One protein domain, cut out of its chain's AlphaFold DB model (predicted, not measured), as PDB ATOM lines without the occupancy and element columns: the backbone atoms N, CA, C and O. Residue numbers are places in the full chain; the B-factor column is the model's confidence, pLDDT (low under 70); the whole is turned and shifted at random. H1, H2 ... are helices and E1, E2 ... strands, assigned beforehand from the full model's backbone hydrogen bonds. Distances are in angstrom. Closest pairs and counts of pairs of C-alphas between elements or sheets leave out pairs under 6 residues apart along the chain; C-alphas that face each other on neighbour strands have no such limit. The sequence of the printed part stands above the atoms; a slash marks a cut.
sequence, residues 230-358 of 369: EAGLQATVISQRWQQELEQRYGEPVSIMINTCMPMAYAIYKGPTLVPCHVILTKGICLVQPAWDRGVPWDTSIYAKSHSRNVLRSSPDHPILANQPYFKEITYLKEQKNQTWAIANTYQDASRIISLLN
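This is residues 230 to 358 of the 369 residues of an uncharacterized protein of Snowella sp (UniProt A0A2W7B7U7). A strongly twisted sheet of six strands curls round one helix, H3, and a long helix, H1, packs along the sheet at its E4 end, so that E4 lies between the two helices. Past E4, residues 291 to 324 run in long loops with one short helix, H2, among them, and another long loop joins E5 to E6 at the other end of the sheet. The printed part has 129 residues, with three named helices and six named strands in the order H1 E1 E2 E3 E4 H2 E5 E6 H3; the sheet's order is E4 E3 E2 E1 E6 E5, all antiparallel, and the class is mixed, helices and strands. The whole is compact, with a radius of gyration of the C-alphas of 14.7 A, and its rounded outline spans 39 by 36 by 25 A.

H1, residues 230 to 250, is on the sheet at a height over the sheet of 9.8 A. It lies over E4, residues 285 to 290, E3, residues 273 to 282, and E2, residues 265 to 269, and runs along the strands, at 5 degrees to E2 on the local plane. The closest C-alphas of H1 and E4 are those of Ser 239 and Pro 290, 5.7 A apart. E1, residues 255 to 259, begins a meander, E1 E2 E3 E4, each strand the antiparallel neighbour of the one before. E1 and E2 form a hairpin at 163 degrees, with N 257 and O 266 within hydrogen-bond range at 2.8 A. E2 and E3 form the next hairpin, with N 275 and O 267 at 2.8 A, and E3 and E4 the third, with N 280 and O 287 at 2.9 A. The pairing of E3 is staggered: its residues 273 to 277 pair with E2 and its residues 277 to 282 with the edge strand E4. H2, residues 302 to 306, is only just not on the sheet, with 4 pairs of C-alphas within 10 A, and is apart from H1. E5, residues 325 to 328, is the other edge strand and forms a hairpin with E6, residues 340 to 344, with N 341 and O 327 at 2.8 A. E6 is also antiparallel to E1, with N 256 and O 344 at 2.7 A. H3, residues 347 to 357, is on one face of the sheet, which curls round it, an arrangement in two layers, helix and sheet. The closest C-alphas of H3 and E4 are those of Ser 351 and Leu 287, 4.7 A apart; those of H3 and E6 are Ala 350 and Ala 344, 5.2 A apart. H1 and H3 are apart. Every O i to N i+4 pair is within hydrogen-bond range in H1 and H3; in H2 it is 0 of 1, beside 1 of 2 O i to N i+3 pairs.

H1 begins at C-alpha 230, (62.632, -54.022, -35.541), and is 29.9 A long. E1 is 13.2 A, E2 13.5 A, E3 28.3 A and E4 16.2 A long; E3 ends at C-alpha 282, (64.356, -41.640, -34.493). H2 is 6.7 A, E5 10.4 A and E6 13.1 A long. H3, 15.2 A long, ends at C-alpha 357, (60.667, -29.095, -36.798).

The two C-alphas farthest apart are those of Glu 230 and Lys 334, at 43.1 A. The printed part has no cut. The long links are E4 to H2, H2 to E5 and E5 to E6. Short antiparallel pairings join residues 296 to 297 with residues 273 to 274 of E3, and residues 312 to 313 with residues 325 to 326 of E5. The mean pLDDT of the printed part is 86.5, and residues 230 to 234 and 331 to 337 are under 70.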
ATOM      1  N   GLU A 230      63.679 -53.029 -35.238       66.69
ATOM      2  CA  GLU A 230      62.632 -54.022 -35.541       66.69
ATOM      3  C   GLU A 230      61.207 -53.458 -35.374       66.69
ATOM      4  O   GLU A 230      60.361 -53.613 -36.255       66.69
ATOM      5  N   ALA A 231      60.965 -52.708 -34.294       62.44
ATOM      6  CA  ALA A 231      59.668 -52.086 -34.023       62.44
ATOM      7  C   ALA A 231      59.302 -50.990 -35.040       62.44
ATOM      8  O   ALA A 231      58.150 -50.889 -35.463       62.44
ATOM      9  N   GLY A 232      60.275 -50.182 -35.475       65.69
ATOM     10  CA  GLY A 232      60.021 -49.137 -36.465       65.69
ATOM     11  C   GLY A 232      59.814 -49.707 -37.872       65.69
ATOM     12  O   GLY A 232      59.064 -49.134 -38.663       65.69
ATOM     13  N   LEU A 233      60.409 -50.863 -38.183       66.00
ATOM     14  CA  LEU A 233      60.194 -51.536 -39.459       66.00
ATOM     15  C   LEU A 233      58.815 -52.206 -39.524       66.00
ATOM     16  O   LEU A 233      58.118 -52.044 -40.523       66.00
ATOM     17  N   GLN A 234      58.378 -52.878 -38.451       67.81
ATOM     18  CA  GLN A 234      57.009 -53.403 -38.359       67.81
ATOM     19  C   GLN A 234      55.973 -52.281 -38.504       67.81
ATOM     20  O   GLN A 234      55.040 -52.415 -39.295       67.81
ATOM     21  N   ALA A 235      56.176 -51.145 -37.824       70.31
ATOM     22  CA  ALA A 235      55.318 -49.971 -37.981       70.31
ATOM     23  C   ALA A 235      55.313 -49.452 -39.430       70.31
ATOM     24  O   ALA A 235      54.252 -49.174 -39.981       70.31
ATOM     25  N   THR A 236      56.477 -49.407 -40.088       75.12
ATOM     26  CA  THR A 236      56.589 -48.939 -41.478       75.12
ATOM     27  C   THR A 236      55.870 -49.870 -42.456       75.12
ATOM     28  O   THR A 236      55.102 -49.394 -43.285       75.12
ATOM     29  N   VAL A 237      56.039 -51.191 -42.340       80.62
ATOM     30  CA  VAL A 237      55.356 -52.166 -43.211       80.62
ATOM     31  C   VAL A 237      53.839 -52.119 -43.009       80.62
ATOM     32  O   VAL A 237      53.081 -52.100 -43.980       80.62
ATOM     33  N   ILE A 238      53.385 -52.060 -41.755       82.06
ATOM     34  CA  ILE A 238      51.957 -51.962 -41.431       82.06
ATOM     35  C   ILE A 238      51.378 -50.645 -41.966       82.06
ATOM     36  O   ILE A 238      50.325 -50.654 -42.600       82.06
ATOM     37  N   SER A 239      52.085 -49.527 -41.791       83.62
ATOM     38  CA  SER A 239      51.635 -48.224 -42.284       83.62
ATOM     39  C   SER A 239      51.579 -48.139 -43.810       83.62
ATOM     40  O   SER A 239      50.654 -47.530 -44.338       83.62
ATOM     41  N   GLN A 240      52.506 -48.783 -44.532       87.44
ATOM     42  CA  GLN A 240      52.464 -48.859 -45.995       87.44
ATOM     43  C   GLN A 240      51.226 -49.615 -46.464       87.44
ATOM     44  O   GLN A 240      50.540 -49.174 -47.385       87.44
ATOM     45  N   ARG A 241      50.902 -50.728 -45.797       88.12
ATOM     46  CA  ARG A 241      49.667 -51.464 -46.069       88.12
ATOM     47  C   ARG A 241      48.437 -50.597 -45.799       88.12
ATOM     48  O   ARG A 241      47.540 -50.548 -46.634       88.12
ATOM     49  N   TRP A 242      48.401 -49.887 -44.672       89.88
ATOM     50  CA  TRP A 242      47.300 -48.971 -44.365       89.88
ATOM     51  C   TRP A 242      47.179 -47.842 -45.382       89.88
ATOM     52  O   TRP A 242      46.067 -47.520 -45.785       89.88
ATOM     53  N   GLN A 243      48.294 -47.274 -45.840       90.44
ATOM     54  CA  GLN A 243      48.290 -46.251 -46.880       90.44
ATOM     55  C   GLN A 243      47.665 -46.783 -48.174       90.44
ATOM     56  O   GLN A 243      46.774 -46.139 -48.714       90.44
ATOM     57  N   GLN A 244      48.050 -47.982 -48.622       90.81
ATOM     58  CA  GLN A 244      47.453 -48.611 -49.805       90.81
ATOM     59  C   GLN A 244      45.947 -48.853 -49.634       90.81
ATOM     60  O   GLN A 244      45.167 -48.578 -50.542       90.81
ATOM     61  N   GLU A 245      45.514 -49.351 -48.472       90.69
ATOM     62  CA  GLU A 245      44.094 -49.587 -48.188       90.69
ATOM     63  C   GLU A 245      43.289 -48.272 -48.142       90.69
ATOM     64  O   GLU A 245      42.165 -48.213 -48.646       90.69
ATOM     65  N   LEU A 246      43.861 -47.199 -47.586       91.06
ATOM     66  CA  LEU A 246      43.252 -45.867 -47.565       91.06
ATOM     67  C   LEU A 246      43.183 -45.250 -48.964       91.06
ATOM     68  O   LEU A 246      42.138 -44.712 -49.325       91.06
ATOM     69  N   GLU A 247      44.242 -45.372 -49.765       91.19
ATOM     70  CA  GLU A 247      44.278 -44.894 -51.150       91.19
ATOM     71  C   GLU A 247      43.262 -45.630 -52.029       91.19
ATOM     72  O   GLU A 247      42.572 -45.007 -52.834       91.19
ATOM     73  N   GLN A 248      43.082 -46.937 -51.829       92.06
ATOM     74  CA  GLN A 248      42.035 -47.700 -52.513       92.06
ATOM     75  C   GLN A 248      40.623 -47.258 -52.104       92.06
ATOM     76  O   GLN A 248      39.728 -47.213 -52.947       92.06
ATOM     77  N   ARG A 249      40.402 -46.945 -50.818       91.81
ATOM     78  CA  ARG A 249      39.076 -46.565 -50.295       91.81
ATOM     79  C   ARG A 249      38.698 -45.116 -50.599       91.81
ATOM     80  O   ARG A 249      37.544 -44.852 -50.926       91.81
ATOM     81  N   TYR A 250      39.638 -44.185 -50.462       91.19
ATOM     82  CA  TYR A 250      39.370 -42.743 -50.474       91.19
ATOM     83  C   TYR A 250      40.197 -41.960 -51.511       91.19
ATOM     84  O   TYR A 250      39.974 -40.760 -51.689       91.19
ATOM     85  N   GLY A 251      41.120 -42.611 -52.223       92.12
ATOM     86  CA  GLY A 251      42.087 -41.960 -53.109       92.12
ATOM     87  C   GLY A 251      43.267 -41.346 -52.352       92.12
ATOM     88  O   GLY A 251      43.457 -41.585 -51.165       92.12
ATOM     89  N   GLU A 252      44.063 -40.531 -53.039       92.50
ATOM     90  CA  GLU A 252      45.179 -39.808 -52.416       92.50
ATOM     91  C   GLU A 252      44.697 -38.803 -51.348       92.50
ATOM     92  O   GLU A 252      43.593 -38.243 -51.471       92.50
ATOM     93  N   PRO A 253      45.506 -38.542 -50.302       93.44
ATOM     94  CA  PRO A 253      45.177 -37.534 -49.304       93.44
ATOM     95  C   PRO A 253      45.067 -36.152 -49.957       93.44
ATOM     96  O   PRO A 253      45.914 -35.736 -50.741       93.44
ATOM     97  N   VAL A 254      44.017 -35.412 -49.601       93.50
ATOM     98  CA  VAL A 254      43.815 -34.018 -50.019       93.50
ATOM     99  C   VAL A 254      44.844 -33.117 -49.350       93.50
ATOM    100  O   VAL A 254      45.345 -32.174 -49.956       93.50
ATOM    101  N   SER A 255      45.124 -33.380 -48.074       94.12
ATOM    102  CA  SER A 255      46.113 -32.641 -47.296       94.12
ATOM    103  C   SER A 255      46.500 -33.409 -46.036       94.12
ATOM    104  O   SER A 255      45.742 -34.247 -45.546       94.12
ATOM    105  N   ILE A 256      47.672 -33.111 -45.492       95.69
ATOM    106  CA  ILE A 256      48.187 -33.654 -44.241       95.69
ATOM    107  C   ILE A 256      48.532 -32.475 -43.343       95.69
ATOM    108  O   ILE A 256      49.358 -31.637 -43.700       95.69
ATOM    109  N   MET A 257      47.871 -32.397 -42.196       95.06
ATOM    110  CA  MET A 257      48.087 -31.350 -41.206       95.06
ATOM    111  C   MET A 257      49.095 -31.822 -40.171       95.06
ATOM    112  O   MET A 257      48.993 -32.938 -39.659       95.06
ATOM    113  N   ILE A 258      50.049 -30.960 -39.846       96.44
ATOM    114  CA  ILE A 258      51.161 -31.259 -38.946       96.44
ATOM    115  C   ILE A 258      51.192 -30.200 -37.860       96.44
ATOM    116  O   ILE A 258      51.372 -29.021 -38.156       96.44
ATOM    117  N   ASN A 259      51.036 -30.606 -36.606       94.75
ATOM    118  CA  ASN A 259      51.140 -29.677 -35.493       94.75
ATOM    119  C   ASN A 259      52.592 -29.204 -35.379       94.75
ATOM    120  O   ASN A 259      53.518 -30.011 -35.309       94.75
ATOM    121  N   THR A 260      52.813 -27.894 -35.388       94.19
ATOM    122  CA  THR A 260      54.172 -27.340 -35.313       94.19
ATOM    123  C   THR A 260      54.663 -27.186 -33.878       94.19
ATOM    124  O   THR A 260      55.855 -26.994 -33.654       94.19
ATOM    125  N   CYS A 261      53.766 -27.314 -32.899       91.50
ATOM    126  CA  CYS A 261      54.061 -27.196 -31.474       91.50
ATOM    127  C   CYS A 261      54.295 -28.556 -30.795       91.50
ATOM    128  O   CYS A 261      54.785 -28.588 -29.666       91.50
ATOM    129  N   MET A 262      53.935 -29.672 -31.437       92.38
ATOM    130  CA  MET A 262      54.109 -31.029 -30.906       92.38
ATOM    131  C   MET A 262      54.136 -32.074 -32.036       92.38
ATOM    132  O   MET A 262      53.566 -31.823 -33.093       92.38
ATOM    133  N   PRO A 263      54.732 -33.266 -31.839       92.94
ATOM    134  CA  PRO A 263      54.869 -34.279 -32.889       92.94
ATOM    135  C   PRO A 263      53.556 -35.033 -33.150       92.94
ATOM    136  O   PRO A 263      53.405 -36.207 -32.817       92.94
ATOM    137  N   MET A 264      52.587 -34.342 -33.746       93.75
ATOM    138  CA  MET A 264      51.273 -34.871 -34.097       93.75
ATOM    139  C   MET A 264      50.913 -34.495 -35.531       93.75
ATOM    140  O   MET A 264      51.188 -33.384 -35.978       93.75
ATOM    141  N   ALA A 265      50.263 -35.412 -36.244       95.75
ATOM    142  CA  ALA A 265      49.779 -35.164 -37.594       95.75
ATOM    143  C   ALA A 265      48.494 -35.946 -37.884       95.75
ATOM    144  O   ALA A 265      48.219 -36.975 -37.261       95.75
ATOM    145  N   TYR A 266      47.722 -35.472 -38.855       94.62
ATOM    146  CA  TYR A 266      46.574 -36.189 -39.401       94.62
ATOM    147  C   TYR A 266      46.439 -35.929 -40.903       94.62
ATOM    148  O   TYR A 266      46.728 -34.840 -41.393       94.62
ATOM    149  N   ALA A 267      46.002 -36.942 -41.643       94.62
ATOM    150  CA  ALA A 267      45.722 -36.871 -43.069       94.62
ATOM    151  C   ALA A 267      44.218 -36.695 -43.307       94.62
ATOM    152  O   ALA A 267      43.393 -37.292 -42.614       94.62
ATOM    153  N   ILE A 268      43.866 -35.880 -44.295       92.56
ATOM    154  CA  ILE A 268      42.494 -35.632 -44.734       92.56
ATOM    155  C   ILE A 268      42.350 -36.191 -46.148       92.56
ATOM    156  O   ILE A 268      43.033 -35.742 -47.065       92.56
ATOM    157  N   TYR A 269      41.443 -37.142 -46.324       92.69
ATOM    158  CA  TYR A 269      41.129 -37.794 -47.597       92.69
ATOM    159  C   TYR A 269      39.827 -37.259 -48.211       92.69
ATOM    160  O   TYR A 269      39.066 -36.542 -47.551       92.69
ATOM    161  N   LYS A 270      39.541 -37.611 -49.476       84.94
ATOM    162  CA  LYS A 270      38.279 -37.241 -50.143       84.94
ATOM    163  C   LYS A 270      37.072 -37.790 -49.368       84.94
ATOM    164  O   LYS A 270      37.114 -38.896 -48.843       84.94
ATOM    165  N   GLY A 271      35.988 -37.011 -49.305       81.19
ATOM    166  CA  GLY A 271      34.821 -37.336 -48.472       81.19
ATOM    167  C   GLY A 271      35.052 -36.982 -47.000       81.19
ATOM    168  O   GLY A 271      34.842 -37.815 -46.124       81.19
ATOM    169  N   PRO A 272      35.453 -35.727 -46.748       77.62
ATOM    170  CA  PRO A 272      36.508 -35.302 -45.814       77.62
ATOM    171  C   PRO A 272      36.740 -36.281 -44.655       77.62
ATOM    172  O   PRO A 272      36.179 -36.142 -43.574       77.62
ATOM    173  N   THR A 273      37.554 -37.306 -44.889       89.50
ATOM    174  CA  THR A 273      37.817 -38.365 -43.905       89.50
ATOM    175  C   THR A 273      39.161 -38.111 -43.233       89.50
ATOM    176  O   THR A 273      40.184 -38.034 -43.908       89.50
ATOM    177  N   LEU A 274      39.160 -37.960 -41.909       91.56
ATOM    178  CA  LEU A 274      40.344 -37.697 -41.096       91.56
ATOM    179  C   LEU A 274      40.964 -38.995 -40.587       91.56
ATOM    180  O   LEU A 274      40.299 -39.814 -39.955       91.56
ATOM    181  N   VAL A 275      42.265 -39.140 -40.799       93.00
ATOM    182  CA  VAL A 275      43.062 -40.292 -40.380       93.00
ATOM    183  C   VAL A 275      44.245 -39.778 -39.550       93.00
ATOM    184  O   VAL A 275      45.111 -39.113 -40.114       93.00
ATOM    185  N   PRO A 276      44.327 -40.031 -38.228       93.38
ATOM    186  CA  PRO A 276      45.541 -39.776 -37.455       93.38
ATOM    187  C   PRO A 276      46.769 -40.452 -38.066       93.38
ATOM    188  O   PRO A 276      46.694 -41.555 -38.615       93.38
ATOM    189  N   CYS A 277      47.907 -39.783 -37.936       94.00
ATOM    190  CA  CYS A 277      49.190 -40.257 -38.427       94.00
ATOM    191  C   CYS A 277      50.130 -40.588 -37.262       94.00
ATOM    192  O   CYS A 277      50.165 -39.885 -36.251       94.00
ATOM    193  N   HIS A 278      50.949 -41.623 -37.431       91.38
ATOM    194  CA  HIS A 278      52.135 -41.825 -36.618       91.38
ATOM    195  C   HIS A 278      53.222 -40.845 -37.052       91.38
ATOM    196  O   HIS A 278      53.536 -40.735 -38.238       91.38
ATOM    197  N   VAL A 279      53.805 -40.158 -36.071       91.50
ATOM    198  CA  VAL A 279      54.996 -39.326 -36.242       91.50
ATOM    199  C   VAL A 279      56.157 -40.060 -35.584       91.50
ATOM    200  O   VAL A 279      56.242 -40.142 -34.359       91.50
ATOM    201  N   ILE A 280      57.032 -40.641 -36.400       89.12
ATOM    202  CA  ILE A 280      58.194 -41.401 -35.937       89.12
ATOM    203  C   ILE A 280      59.404 -40.471 -35.940       89.12
ATOM    204  O   ILE A 280      59.806 -39.977 -36.994       89.12
ATOM    205  N   LEU A 281      59.983 -40.260 -34.757       89.31
ATOM    206  CA  LEU A 281      61.189 -39.464 -34.542       89.31
ATOM    207  C   LEU A 281      62.298 -40.372 -34.005       89.31
ATOM    208  O   LEU A 281      62.371 -40.632 -32.804       89.31
ATOM    209  N   THR A 282      63.162 -40.874 -34.882       82.56
ATOM    210  CA  THR A 282      64.356 -41.640 -34.493       82.56
ATOM    211  C   THR A 282      65.619 -40.958 -35.022       82.56
ATOM    212  O   THR A 282      65.558 -40.012 -35.811       82.56
ATOM    213  N   LYS A 283      66.803 -41.368 -34.542       79.44
ATOM    214  CA  LYS A 283      68.073 -40.742 -34.946       79.44
ATOM    215  C   LYS A 283      68.261 -40.858 -36.463       79.44
ATOM    216  O   LYS A 283      68.522 -41.941 -36.973       79.44
ATOM    217  N   GLY A 284      68.150 -39.729 -37.162       77.00
ATOM    218  CA  GLY A 284      68.327 -39.643 -38.613       77.00
ATOM    219  C   GLY A 284      67.090 -39.994 -39.445       77.00
ATOM    220  O   GLY A 284      67.196 -39.998 -40.669       77.00
ATOM    221  N   ILE A 285      65.935 -40.272 -38.825       81.56
ATOM    222  CA  ILE A 285      64.696 -40.600 -39.543       81.56
ATOM    223  C   ILE A 285      63.516 -39.855 -38.916       81.56
ATOM    224  O   ILE A 285      63.250 -39.942 -37.718       81.56
ATOM    225  N   CYS A 286      62.799 -39.115 -39.755       88.69
ATOM    226  CA  CYS A 286      61.556 -38.432 -39.425       88.69
ATOM    227  C   CYS A 286      60.513 -38.875 -40.447       88.69
ATOM    228  O   CYS A 286      60.667 -38.587 -41.632       88.69
ATOM    229  N   LEU A 287      59.503 -39.620 -40.004       91.31
ATOM    230  CA  LEU A 287      58.492 -40.211 -40.882       91.31
ATOM    231  C   LEU A 287      57.089 -39.886 -40.381       91.31
ATOM    232  O   LEU A 287      56.798 -40.023 -39.194       91.31
ATOM    233  N   VAL A 288      56.223 -39.501 -41.314       92.69
ATOM    234  CA  VAL A 288      54.781 -39.355 -41.109       92.69
ATOM    235  C   VAL A 288      54.076 -40.420 -41.933       92.69
ATOM    236  O   VAL A 288      54.274 -40.500 -43.143       92.69
ATOM    237  N   GLN A 289      53.259 -41.235 -41.274       93.06
ATOM    238  CA  GLN A 289      52.571 -42.385 -41.870       93.06
ATOM    239  C   GLN A 289      51.156 -42.480 -41.284       93.06
ATOM    240  O   GLN A 289      50.968 -42.045 -40.149       93.06
ATOM    241  N   PRO A 290      50.154 -43.044 -41.977       93.06
ATOM    242  CA  PRO A 290      48.848 -43.284 -41.362       93.06
ATOM    243  C   PRO A 290      48.972 -44.235 -40.161       93.06
ATOM    244  O   PRO A 290      49.785 -45.157 -40.178       93.06
ATOM    245  N   ALA A 291      48.168 -44.008 -39.117       87.81
ATOM    246  CA  ALA A 291      48.196 -44.799 -37.881       87.81
ATOM    247  C   ALA A 291      47.200 -45.971 -37.835       87.81
ATOM    248  O   ALA A 291      47.178 -46.726 -36.868       87.81
ATOM    249  N   TRP A 292      46.346 -46.090 -38.849       87.12
ATOM    250  CA  TRP A 292      45.301 -47.109 -38.982       87.12
ATOM    251  C   TRP A 292      44.683 -47.043 -40.392       87.12
ATOM    252  O   TRP A 292      44.894 -46.072 -41.119       87.12
ATOM    253  N   ASP A 293      43.892 -48.049 -40.772       81.56
ATOM    254  CA  ASP A 293      43.255 -48.194 -42.096       81.56
ATOM    255  C   ASP A 293      41.872 -47.521 -42.216       81.56
ATOM    256  O   ASP A 293      41.168 -47.667 -43.224       81.56
ATOM    257  N   ARG A 294      41.425 -46.822 -41.169       82.94
ATOM    258  CA  ARG A 294      40.090 -46.211 -41.083       82.94
ATOM    259  C   ARG A 294      40.204 -44.734 -40.765       82.94
ATOM    260  O   ARG A 294      41.192 -44.289 -40.203       82.94
ATOM    261  N   GLY A 295      39.180 -43.967 -41.107       83.25
ATOM    262  CA  GLY A 295      39.119 -42.560 -40.743       83.25
ATOM    263  C   GLY A 295      37.790 -42.185 -40.119       83.25
ATOM    264  O   GLY A 295      36.822 -42.945 -40.156       83.25
ATOM    265  N   VAL A 296      37.770 -41.003 -39.521       86.81
ATOM    266  CA  VAL A 296      36.592 -40.393 -38.913       86.81
ATOM    267  C   VAL A 296      36.130 -39.257 -39.824       86.81
ATOM    268  O   VAL A 296      36.976 -38.484 -40.274       86.81
ATOM    269  N   PRO A 297      34.826 -39.098 -40.103       86.19
ATOM    270  CA  PRO A 297      34.348 -37.956 -40.875       86.19
ATOM    271  C   PRO A 297      34.762 -36.633 -40.214       86.19
ATOM    272  O   PRO A 297      34.466 -36.400 -39.038       86.19
ATOM    273  N   TRP A 298      35.426 -35.758 -40.967       82.62
ATOM    274  CA  TRP A 298      35.951 -34.467 -40.518       82.62
ATOM    275  C   TRP A 298      34.874 -33.636 -39.836       82.62
ATOM    276  O   TRP A 298      35.095 -33.181 -38.721       82.62
ATOM    277  N   ASP A 299      33.686 -33.539 -40.434       81.06
ATOM    278  CA  ASP A 299      32.568 -32.732 -39.927       81.06
ATOM    279  C   ASP A 299      32.099 -33.154 -38.524       81.06
ATOM    280  O   ASP A 299      31.550 -32.350 -37.769       81.06
ATOM    281  N   THR A 300      32.340 -34.416 -38.159       82.69
ATOM    282  CA  THR A 300      32.035 -34.963 -36.828       82.69
ATOM    283  C   THR A 300      33.224 -34.923 -35.870       82.69
ATOM    284  O   THR A 300      33.059 -35.155 -34.672       82.69
ATOM    285  N   SER A 301      34.422 -34.620 -36.371       81.25
ATOM    286  CA  SER A 301      35.637 -34.551 -35.569       81.25
ATOM    287  C   SER A 301      35.672 -33.286 -34.709       81.25
ATOM    288  O   SER A 301      35.172 -32.222 -35.083       81.25
ATOM    289  N   ILE A 302      36.337 -33.381 -33.556       76.25
ATOM    290  CA  ILE A 302      36.624 -32.218 -32.702       76.25
ATOM    291  C   ILE A 302      37.461 -31.155 -33.434       76.25
ATOM    292  O   ILE A 302      37.342 -29.968 -33.133       76.25
ATOM    293  N   TYR A 303      38.241 -31.573 -34.435       76.19
ATOM    294  CA  TYR A 303      39.171 -30.722 -35.173       76.19
ATOM    295  C   TYR A 303      38.483 -29.812 -36.192       76.19
ATOM    296  O   TYR A 303      38.919 -28.679 -36.386       76.19
ATOM    297  N   ALA A 304      37.357 -30.230 -36.781       76.88
ATOM    298  CA  ALA A 304      36.622 -29.384 -37.725       76.88
ATOM    299  C   ALA A 304      36.100 -28.085 -37.099       76.88
ATOM    300  O   ALA A 304      35.942 -27.081 -37.793       76.88
ATOM    301  N   LYS A 305      35.838 -28.092 -35.788       74.62
ATOM    302  CA  LYS A 305      35.398 -26.904 -35.047       74.62
ATOM    303  C   LYS A 305      36.561 -26.066 -34.520       74.62
ATOM    304  O   LYS A 305      36.354 -24.886 -34.258       74.62
ATOM    305  N   SER A 306      37.743 -26.662 -34.347       71.94
ATOM    306  CA  SER A 306      38.895 -25.991 -33.740       71.94
ATOM    307  C   SER A 306      39.798 -25.280 -34.747       71.94
ATOM    308  O   SER A 306      40.586 -24.446 -34.333       71.94
ATOM    309  N   HIS A 307      39.689 -25.521 -36.056       73.31
ATOM    310  CA  HIS A 307      40.589 -24.898 -37.037       73.31
ATOM    311  C   HIS A 307      39.998 -23.640 -37.683       73.31
ATOM    312  O   HIS A 307      38.813 -23.578 -38.025       73.31
ATOM    313  N   SER A 308      40.844 -22.628 -37.897       73.62
ATOM    314  CA  SER A 308      40.485 -21.461 -38.700       73.62
ATOM    315  C   SER A 308      40.107 -21.876 -40.124       73.62
ATOM    316  O   SER A 308      40.792 -22.680 -40.747       73.62
ATOM    317  N   ARG A 309      39.054 -21.276 -40.696       74.88
ATOM    318  CA  ARG A 309      38.684 -21.521 -42.107       74.88
ATOM    319  C   ARG A 309      39.694 -20.948 -43.107       74.88
ATOM    320  O   ARG A 309      39.707 -21.355 -44.263       74.88
ATOM    321  N   ASN A 310      40.523 -20.003 -42.667       84.69
ATOM    322  CA  ASN A 310      41.502 -19.332 -43.510       84.69
ATOM    323  C   ASN A 310      42.860 -20.027 -43.393       84.69
ATOM    324  O   ASN A 310      43.356 -20.224 -42.283       84.69
ATOM    325  N   VAL A 311      43.454 -20.351 -44.542       89.56
ATOM    326  CA  VAL A 311      44.855 -20.775 -44.647       89.56
ATOM    327  C   VAL A 311      45.737 -19.536 -44.513       89.56
ATOM    328  O   VAL A 311      45.590 -18.583 -45.279       89.56
ATOM    329  N   LEU A 312      46.651 -19.552 -43.549       92.75
ATOM    330  CA  LEU A 312      47.675 -18.527 -43.348       92.75
ATOM    331  C   LEU A 312      49.014 -19.007 -43.922       92.75
ATOM    332  O   LEU A 312      49.160 -20.169 -44.304       92.75
ATOM    333  N   ARG A 313      50.001 -18.111 -44.002       93.75
ATOM    334  CA  ARG A 313      51.384 -18.441 -44.377       93.75
ATOM    335  C   ARG A 313      52.346 -17.834 -43.373       93.75
ATOM    336  O   ARG A 313      52.117 -16.722 -42.902       93.75
ATOM    337  N   SER A 314      53.393 -18.574 -43.030       92.44
ATOM    338  CA  SER A 314      54.481 -18.058 -42.199       92.44
ATOM    339  C   SER A 314      55.288 -16.995 -42.953       92.44
ATOM    340  O   SER A 314      55.244 -16.921 -44.185       92.44
ATOM    341  N   SER A 315      56.032 -16.178 -42.203       90.19
ATOM    342  CA  SER A 315      56.927 -15.164 -42.770       90.19
ATOM    343  C   SER A 315      57.954 -15.788 -43.736       90.19
ATOM    344  O   SER A 315      58.417 -16.909 -43.484       90.19
ATOM    345  N   PRO A 316      58.357 -15.087 -44.815       90.25
ATOM    346  CA  PRO A 316      59.491 -15.489 -45.648       90.25
ATOM    347  C   PRO A 316      60.790 -15.670 -44.853       90.25
ATOM    348  O   PRO A 316      61.601 -16.517 -45.211       90.25
ATOM    349  N   ASP A 317      60.947 -14.925 -43.756       88.38
ATOM    350  CA  ASP A 317      62.140 -14.942 -42.903       88.38
ATOM    351  C   ASP A 317      62.022 -15.929 -41.726       88.38
ATOM    352  O   ASP A 317      62.848 -15.926 -40.814       88.38
ATOM    353  N   HIS A 318      60.984 -16.774 -41.701       90.31
ATOM    354  CA  HIS A 318      60.797 -17.729 -40.613       90.31
ATOM    355  C   HIS A 318      61.952 -18.756 -40.598       90.31
ATOM    356  O   HIS A 318      62.175 -19.430 -41.607       90.31
ATOM    357  N   PRO A 319      62.636 -18.972 -39.456       88.50
ATOM    358  CA  PRO A 319      63.928 -19.670 -39.404       88.50
ATOM    359  C   PRO A 319      63.883 -21.139 -39.852       88.50
ATOM    360  O   PRO A 319      64.893 -21.685 -40.285       88.50
ATOM    361  N   ILE A 320      62.721 -21.787 -39.726       91.94
ATOM    362  CA  ILE A 320      62.553 -23.228 -39.984       91.94
ATOM    363  C   ILE A 320      61.659 -23.490 -41.205       91.94
ATOM    364  O   ILE A 320      62.026 -24.234 -42.111       91.94
ATOM    365  N   LEU A 321      60.466 -22.889 -41.228       92.50
ATOM    366  CA  LEU A 321      59.431 -23.117 -42.235       92.50
ATOM    367  C   LEU A 321      59.043 -21.808 -42.933       92.50
ATOM    368  O   LEU A 321      57.968 -21.274 -42.681       92.50
ATOM    369  N   ALA A 322      59.903 -21.276 -43.800       92.31
ATOM    370  CA  ALA A 322      59.619 -20.069 -44.582       92.31
ATOM    371  C   ALA A 322      58.457 -20.268 -45.576       92.31
ATOM    372  O   ALA A 322      58.418 -21.264 -46.301       92.31
ATOM    373  N   ASN A 323      57.527 -19.306 -45.647       93.38
ATOM    374  CA  ASN A 323      56.358 -19.308 -46.552       93.38
ATOM    375  C   ASN A 323      55.428 -20.539 -46.451       93.38
ATOM    376  O   ASN A 323      54.608 -20.786 -47.347       93.38
ATOM    377  N   GLN A 324      55.539 -21.313 -45.376       95.75
ATOM    378  CA  GLN A 324      54.796 -22.546 -45.163       95.75
ATOM    379  C   GLN A 324      53.316 -22.233 -44.900       95.75
ATOM    380  O   GLN A 324      53.009 -21.469 -43.979       95.75
ATOM    381  N   PRO A 325      52.375 -22.806 -45.676       95.44
ATOM    382  CA  PRO A 325      50.955 -22.685 -45.376       95.44
ATOM    383  C   PRO A 325      50.602 -23.409 -44.071       95.44
ATOM    384  O   PRO A 325      51.082 -24.524 -43.831       95.44
ATOM    385  N   TYR A 326      49.758 -22.787 -43.247       94.06
ATOM    386  CA  TYR A 326      49.304 -23.343 -41.974       94.06
ATOM    387  C   TYR A 326      47.890 -22.888 -41.581       94.06
ATOM    388  O   TYR A 326      47.384 -21.878 -42.074       94.06
ATOM    389  N   PHE A 327      47.263 -23.621 -40.662       91.56
ATOM    390  CA  PHE A 327      46.045 -23.211 -39.960       91.56
ATOM    391  C   PHE A 327      46.341 -22.828 -38.515       91.56
ATOM    392  O   PHE A 327      47.207 -23.426 -37.875       91.56
ATOM    393  N   LYS A 328      45.579 -21.870 -37.988       89.69
ATOM    394  CA  LYS A 328      45.577 -21.561 -36.559       89.69
ATOM    395  C   LYS A 328      44.486 -22.374 -35.874       89.69
ATOM    396  O   LYS A 328      43.341 -22.388 -36.336       89.69
ATOM    397  N   GLU A 329      44.824 -23.011 -34.762       86.56
ATOM    398  CA  GLU A 329      43.823 -23.623 -33.898       86.56
ATOM    399  C   GLU A 329      43.192 -22.560 -32.987       86.56
ATOM    400  O   GLU A 329      43.866 -21.855 -32.235       86.56
ATOM    401  N   ILE A 330      41.876 -22.411 -33.094       78.62
ATOM    402  CA  ILE A 330      41.036 -21.528 -32.293       78.62
ATOM    403  C   ILE A 330      40.533 -22.343 -31.100       78.62
ATOM    404  O   ILE A 330      39.472 -22.968 -31.143       78.62
ATOM    405  N   THR A 331      41.303 -22.353 -30.014       68.31
ATOM    406  CA  THR A 331      40.881 -23.012 -28.773       68.31
ATOM    407  C   THR A 331      39.994 -22.071 -27.953       68.31
ATOM    408  O   THR A 331      40.381 -20.949 -27.640       68.31
ATOM    409  N   TYR A 332      38.802 -22.526 -27.547       57.56
ATOM    410  CA  TYR A 332      37.856 -21.742 -26.727       57.56
ATOM    411  C   TYR A 332      38.295 -21.546 -25.264       57.56
ATOM    412  O   TYR A 332      37.654 -20.812 -24.508       57.56
ATOM    413  N   LEU A 333      39.374 -22.206 -24.843       58.28
ATOM    414  CA  LEU A 333      39.905 -22.131 -23.488       58.28
ATOM    415  C   LEU A 333      40.979 -21.038 -23.431       58.28
ATOM    416  O   LEU A 333      42.011 -21.152 -24.086       58.28
ATOM    417  N   LYS A 334      40.724 -19.999 -22.624       52.94
ATOM    418  CA  LYS A 334      41.500 -18.748 -22.463       52.94
ATOM    419  C   LYS A 334      43.002 -18.894 -22.145       52.94
ATOM    420  O   LYS A 334      43.681 -17.878 -22.055       52.94
ATOM    421  N   GLU A 335      43.520 -20.105 -21.966       55.62
ATOM    422  CA  GLU A 335      44.860 -20.354 -21.415       55.62
ATOM    423  C   GLU A 335      45.758 -21.245 -22.289       55.62
ATOM    424  O   GLU A 335      46.885 -21.539 -21.896       55.62
ATOM    425  N   GLN A 336      45.321 -21.675 -23.482       56.69
ATOM    426  CA  GLN A 336      46.181 -22.476 -24.361       56.69
ATOM    427  C   GLN A 336      46.901 -21.642 -25.425       56.69
ATOM    428  O   GLN A 336      46.309 -20.809 -26.105       56.69
ATOM    429  N   LYS A 337      48.207 -21.916 -25.554       65.75
ATOM    430  CA  LYS A 337      49.126 -21.387 -26.571       65.75
ATOM    431  C   LYS A 337      48.529 -21.538 -27.975       65.75
ATOM    432  O   LYS A 337      47.963 -22.588 -28.273       65.75
ATOM    433  N   ASN A 338      48.715 -20.527 -28.828       81.44
ATOM    434  CA  ASN A 338      48.321 -20.545 -30.240       81.44
ATOM    435  C   ASN A 338      48.997 -21.729 -30.947       81.44
ATOM    436  O   ASN A 338      50.178 -21.661 -31.284       81.44
ATOM    437  N   GLN A 339      48.278 -22.839 -31.122       88.75
ATOM    438  CA  GLN A 339      48.789 -23.968 -31.890       88.75
ATOM    439  C   GLN A 339      48.633 -23.667 -33.376       88.75
ATOM    440  O   GLN A 339      47.600 -23.154 -33.818       88.75
ATOM    441  N   THR A 340      49.659 -24.006 -34.147       92.88
ATOM    442  CA  THR A 340      49.642 -23.880 -35.601       92.88
ATOM    443  C   THR A 340      49.837 -25.237 -36.256       92.88
ATOM    444  O   THR A 340      50.571 -26.092 -35.758       92.88
ATOM    445  N   TRP A 341      49.158 -25.434 -37.381       94.75
ATOM    446  CA  TRP A 341      49.109 -26.697 -38.106       94.75
ATOM    447  C   TRP A 341      49.602 -26.487 -39.535       94.75
ATOM    448  O   TRP A 341      48.874 -25.943 -40.362       94.75
ATOM    449  N   ALA A 342      50.842 -26.877 -39.827       96.12
ATOM    450  CA  ALA A 342      51.425 -26.782 -41.161       96.12
ATOM    451  C   ALA A 342      50.747 -27.760 -42.134       96.12
ATOM    452  O   ALA A 342      50.408 -28.884 -41.769       96.12
ATOM    453  N   ILE A 343      50.574 -27.324 -43.381       96.00
ATOM    454  CA  ILE A 343      49.880 -28.072 -44.434       96.00
ATOM    455  C   ILE A 343      50.891 -28.719 -45.385       96.00
ATOM    456  O   ILE A 343      51.693 -28.030 -46.016       96.00
ATOM    457  N   ALA A 344      50.811 -30.037 -45.539       96.81
ATOM    458  CA  ALA A 344      51.503 -30.810 -46.566       96.81
ATOM    459  C   ALA A 344      50.502 -31.452 -47.534       96.81
ATOM    460  O   ALA A 344      49.366 -31.730 -47.161       96.81
ATOM    461  N   ASN A 345      50.935 -31.728 -48.764       94.69
ATOM    462  CA  ASN A 345      50.102 -32.416 -49.758       94.69
ATOM    463  C   ASN A 345      50.366 -33.927 -49.786       94.69
ATOM    464  O   ASN A 345      49.495 -34.700 -50.159       94.69
ATOM    465  N   THR A 346      51.563 -34.356 -49.377       95.31
ATOM    466  CA  THR A 346      51.993 -35.759 -49.415       95.31
ATOM    467  C   THR A 346      52.620 -36.183 -48.088       95.31
ATOM    468  O   THR A 346      53.118 -35.350 -47.325       95.31
ATOM    469  N   TYR A 347      52.646 -37.492 -47.806       94.19
ATOM    470  CA  TYR A 347      53.332 -38.039 -46.623       94.19
ATOM    471  C   TYR A 347      54.840 -37.743 -46.635       94.19
ATOM    472  O   TYR A 347      55.449 -37.547 -45.580       94.19
ATOM    473  N   GLN A 348      55.443 -37.651 -47.824       93.88
ATOM    474  CA  GLN A 348      56.848 -37.280 -48.002       93.88
ATOM    475  C   GLN A 348      57.090 -35.814 -47.624       93.88
ATOM    476  O   GLN A 348      57.997 -35.525 -46.842       93.88
ATOM    477  N   ASP A 349      56.234 -34.899 -48.090       95.50
ATOM    478  CA  ASP A 349      56.285 -33.488 -47.690       95.50
ATOM    479  C   ASP A 349      56.068 -33.323 -46.188       95.50
ATOM    480  O   ASP A 349      56.774 -32.553 -45.538       95.50
ATOM    481  N   ALA A 350      55.132 -34.085 -45.619       96.56
ATOM    482  CA  ALA A 350      54.871 -34.059 -44.189       96.56
ATOM    483  C   ALA A 350      56.083 -34.529 -43.373       96.56
ATOM    484  O   ALA A 350      56.467 -33.889 -42.393       96.56
ATOM    485  N   SER A 351      56.734 -35.603 -43.822       95.12
ATOM    486  CA  SER A 351      57.971 -36.118 -43.226       95.12
ATOM    487  C   SER A 351      59.107 -35.091 -43.303       95.12
ATOM    488  O   SER A 351      59.832 -34.895 -42.326       95.12
ATOM    489  N   ARG A 352      59.214 -34.356 -44.422       95.25
ATOM    490  CA  ARG A 352      60.168 -33.248 -44.585       95.25
ATOM    491  C   ARG A 352      59.893 -32.111 -43.600       95.25
ATOM    492  O   ARG A 352      60.826 -31.651 -42.947       95.25
ATOM    493  N   ILE A 353      58.640 -31.688 -43.439       96.00
ATOM    494  CA  ILE A 353      58.266 -30.644 -42.470       96.00
ATOM    495  C   ILE A 353      58.613 -31.080 -41.040       96.00
ATOM    496  O   ILE A 353      59.259 -30.323 -40.317       96.00
ATOM    497  N   ILE A 354      58.264 -32.310 -40.646       95.50
ATOM    498  CA  ILE A 354      58.624 -32.855 -39.326       95.50
ATOM    499  C   ILE A 354      60.144 -32.878 -39.126       95.50
ATOM    500  O   ILE A 354      60.615 -32.547 -38.042       95.50
ATOM    501  N   SER A 355      60.918 -33.229 -40.157       94.19
ATOM    502  CA  SER A 355      62.383 -33.250 -40.059       94.19
ATOM    503  C   SER A 355      62.983 -31.874 -39.759       94.19
ATOM    504  O   SER A 355      63.956 -31.792 -39.015       94.19
ATOM    505  N   LEU A 356      62.371 -30.800 -40.272       94.50
ATOM    506  CA  LEU A 356      62.785 -29.421 -39.999       94.50
ATOM    507  C   LEU A 356      62.371 -28.975 -38.588       94.50
ATOM    508  O   LEU A 356      63.118 -28.268 -37.913       94.50
ATOM    509  N   LEU A 357      61.193 -29.407 -38.131       94.00
ATOM    510  CA  LEU A 357      60.667 -29.095 -36.798       94.00
ATOM    511  C   LEU A 357      61.339 -29.883 -35.671       94.00
ATOM    512  O   LEU A 357      61.250 -29.484 -34.510       94.00
ATOM    513  N   ASN A 358      61.995 -31.002 -35.973       92.56
ATOM    514  CA  ASN A 358      62.576 -31.872 -34.960       92.56
ATOM    515  C   ASN A 358      63.654 -31.138 -34.140       92.56
ATOM    516  O   ASN A 358      64.738 -30.837 -34.634       92.56
TER     517      ASN A 358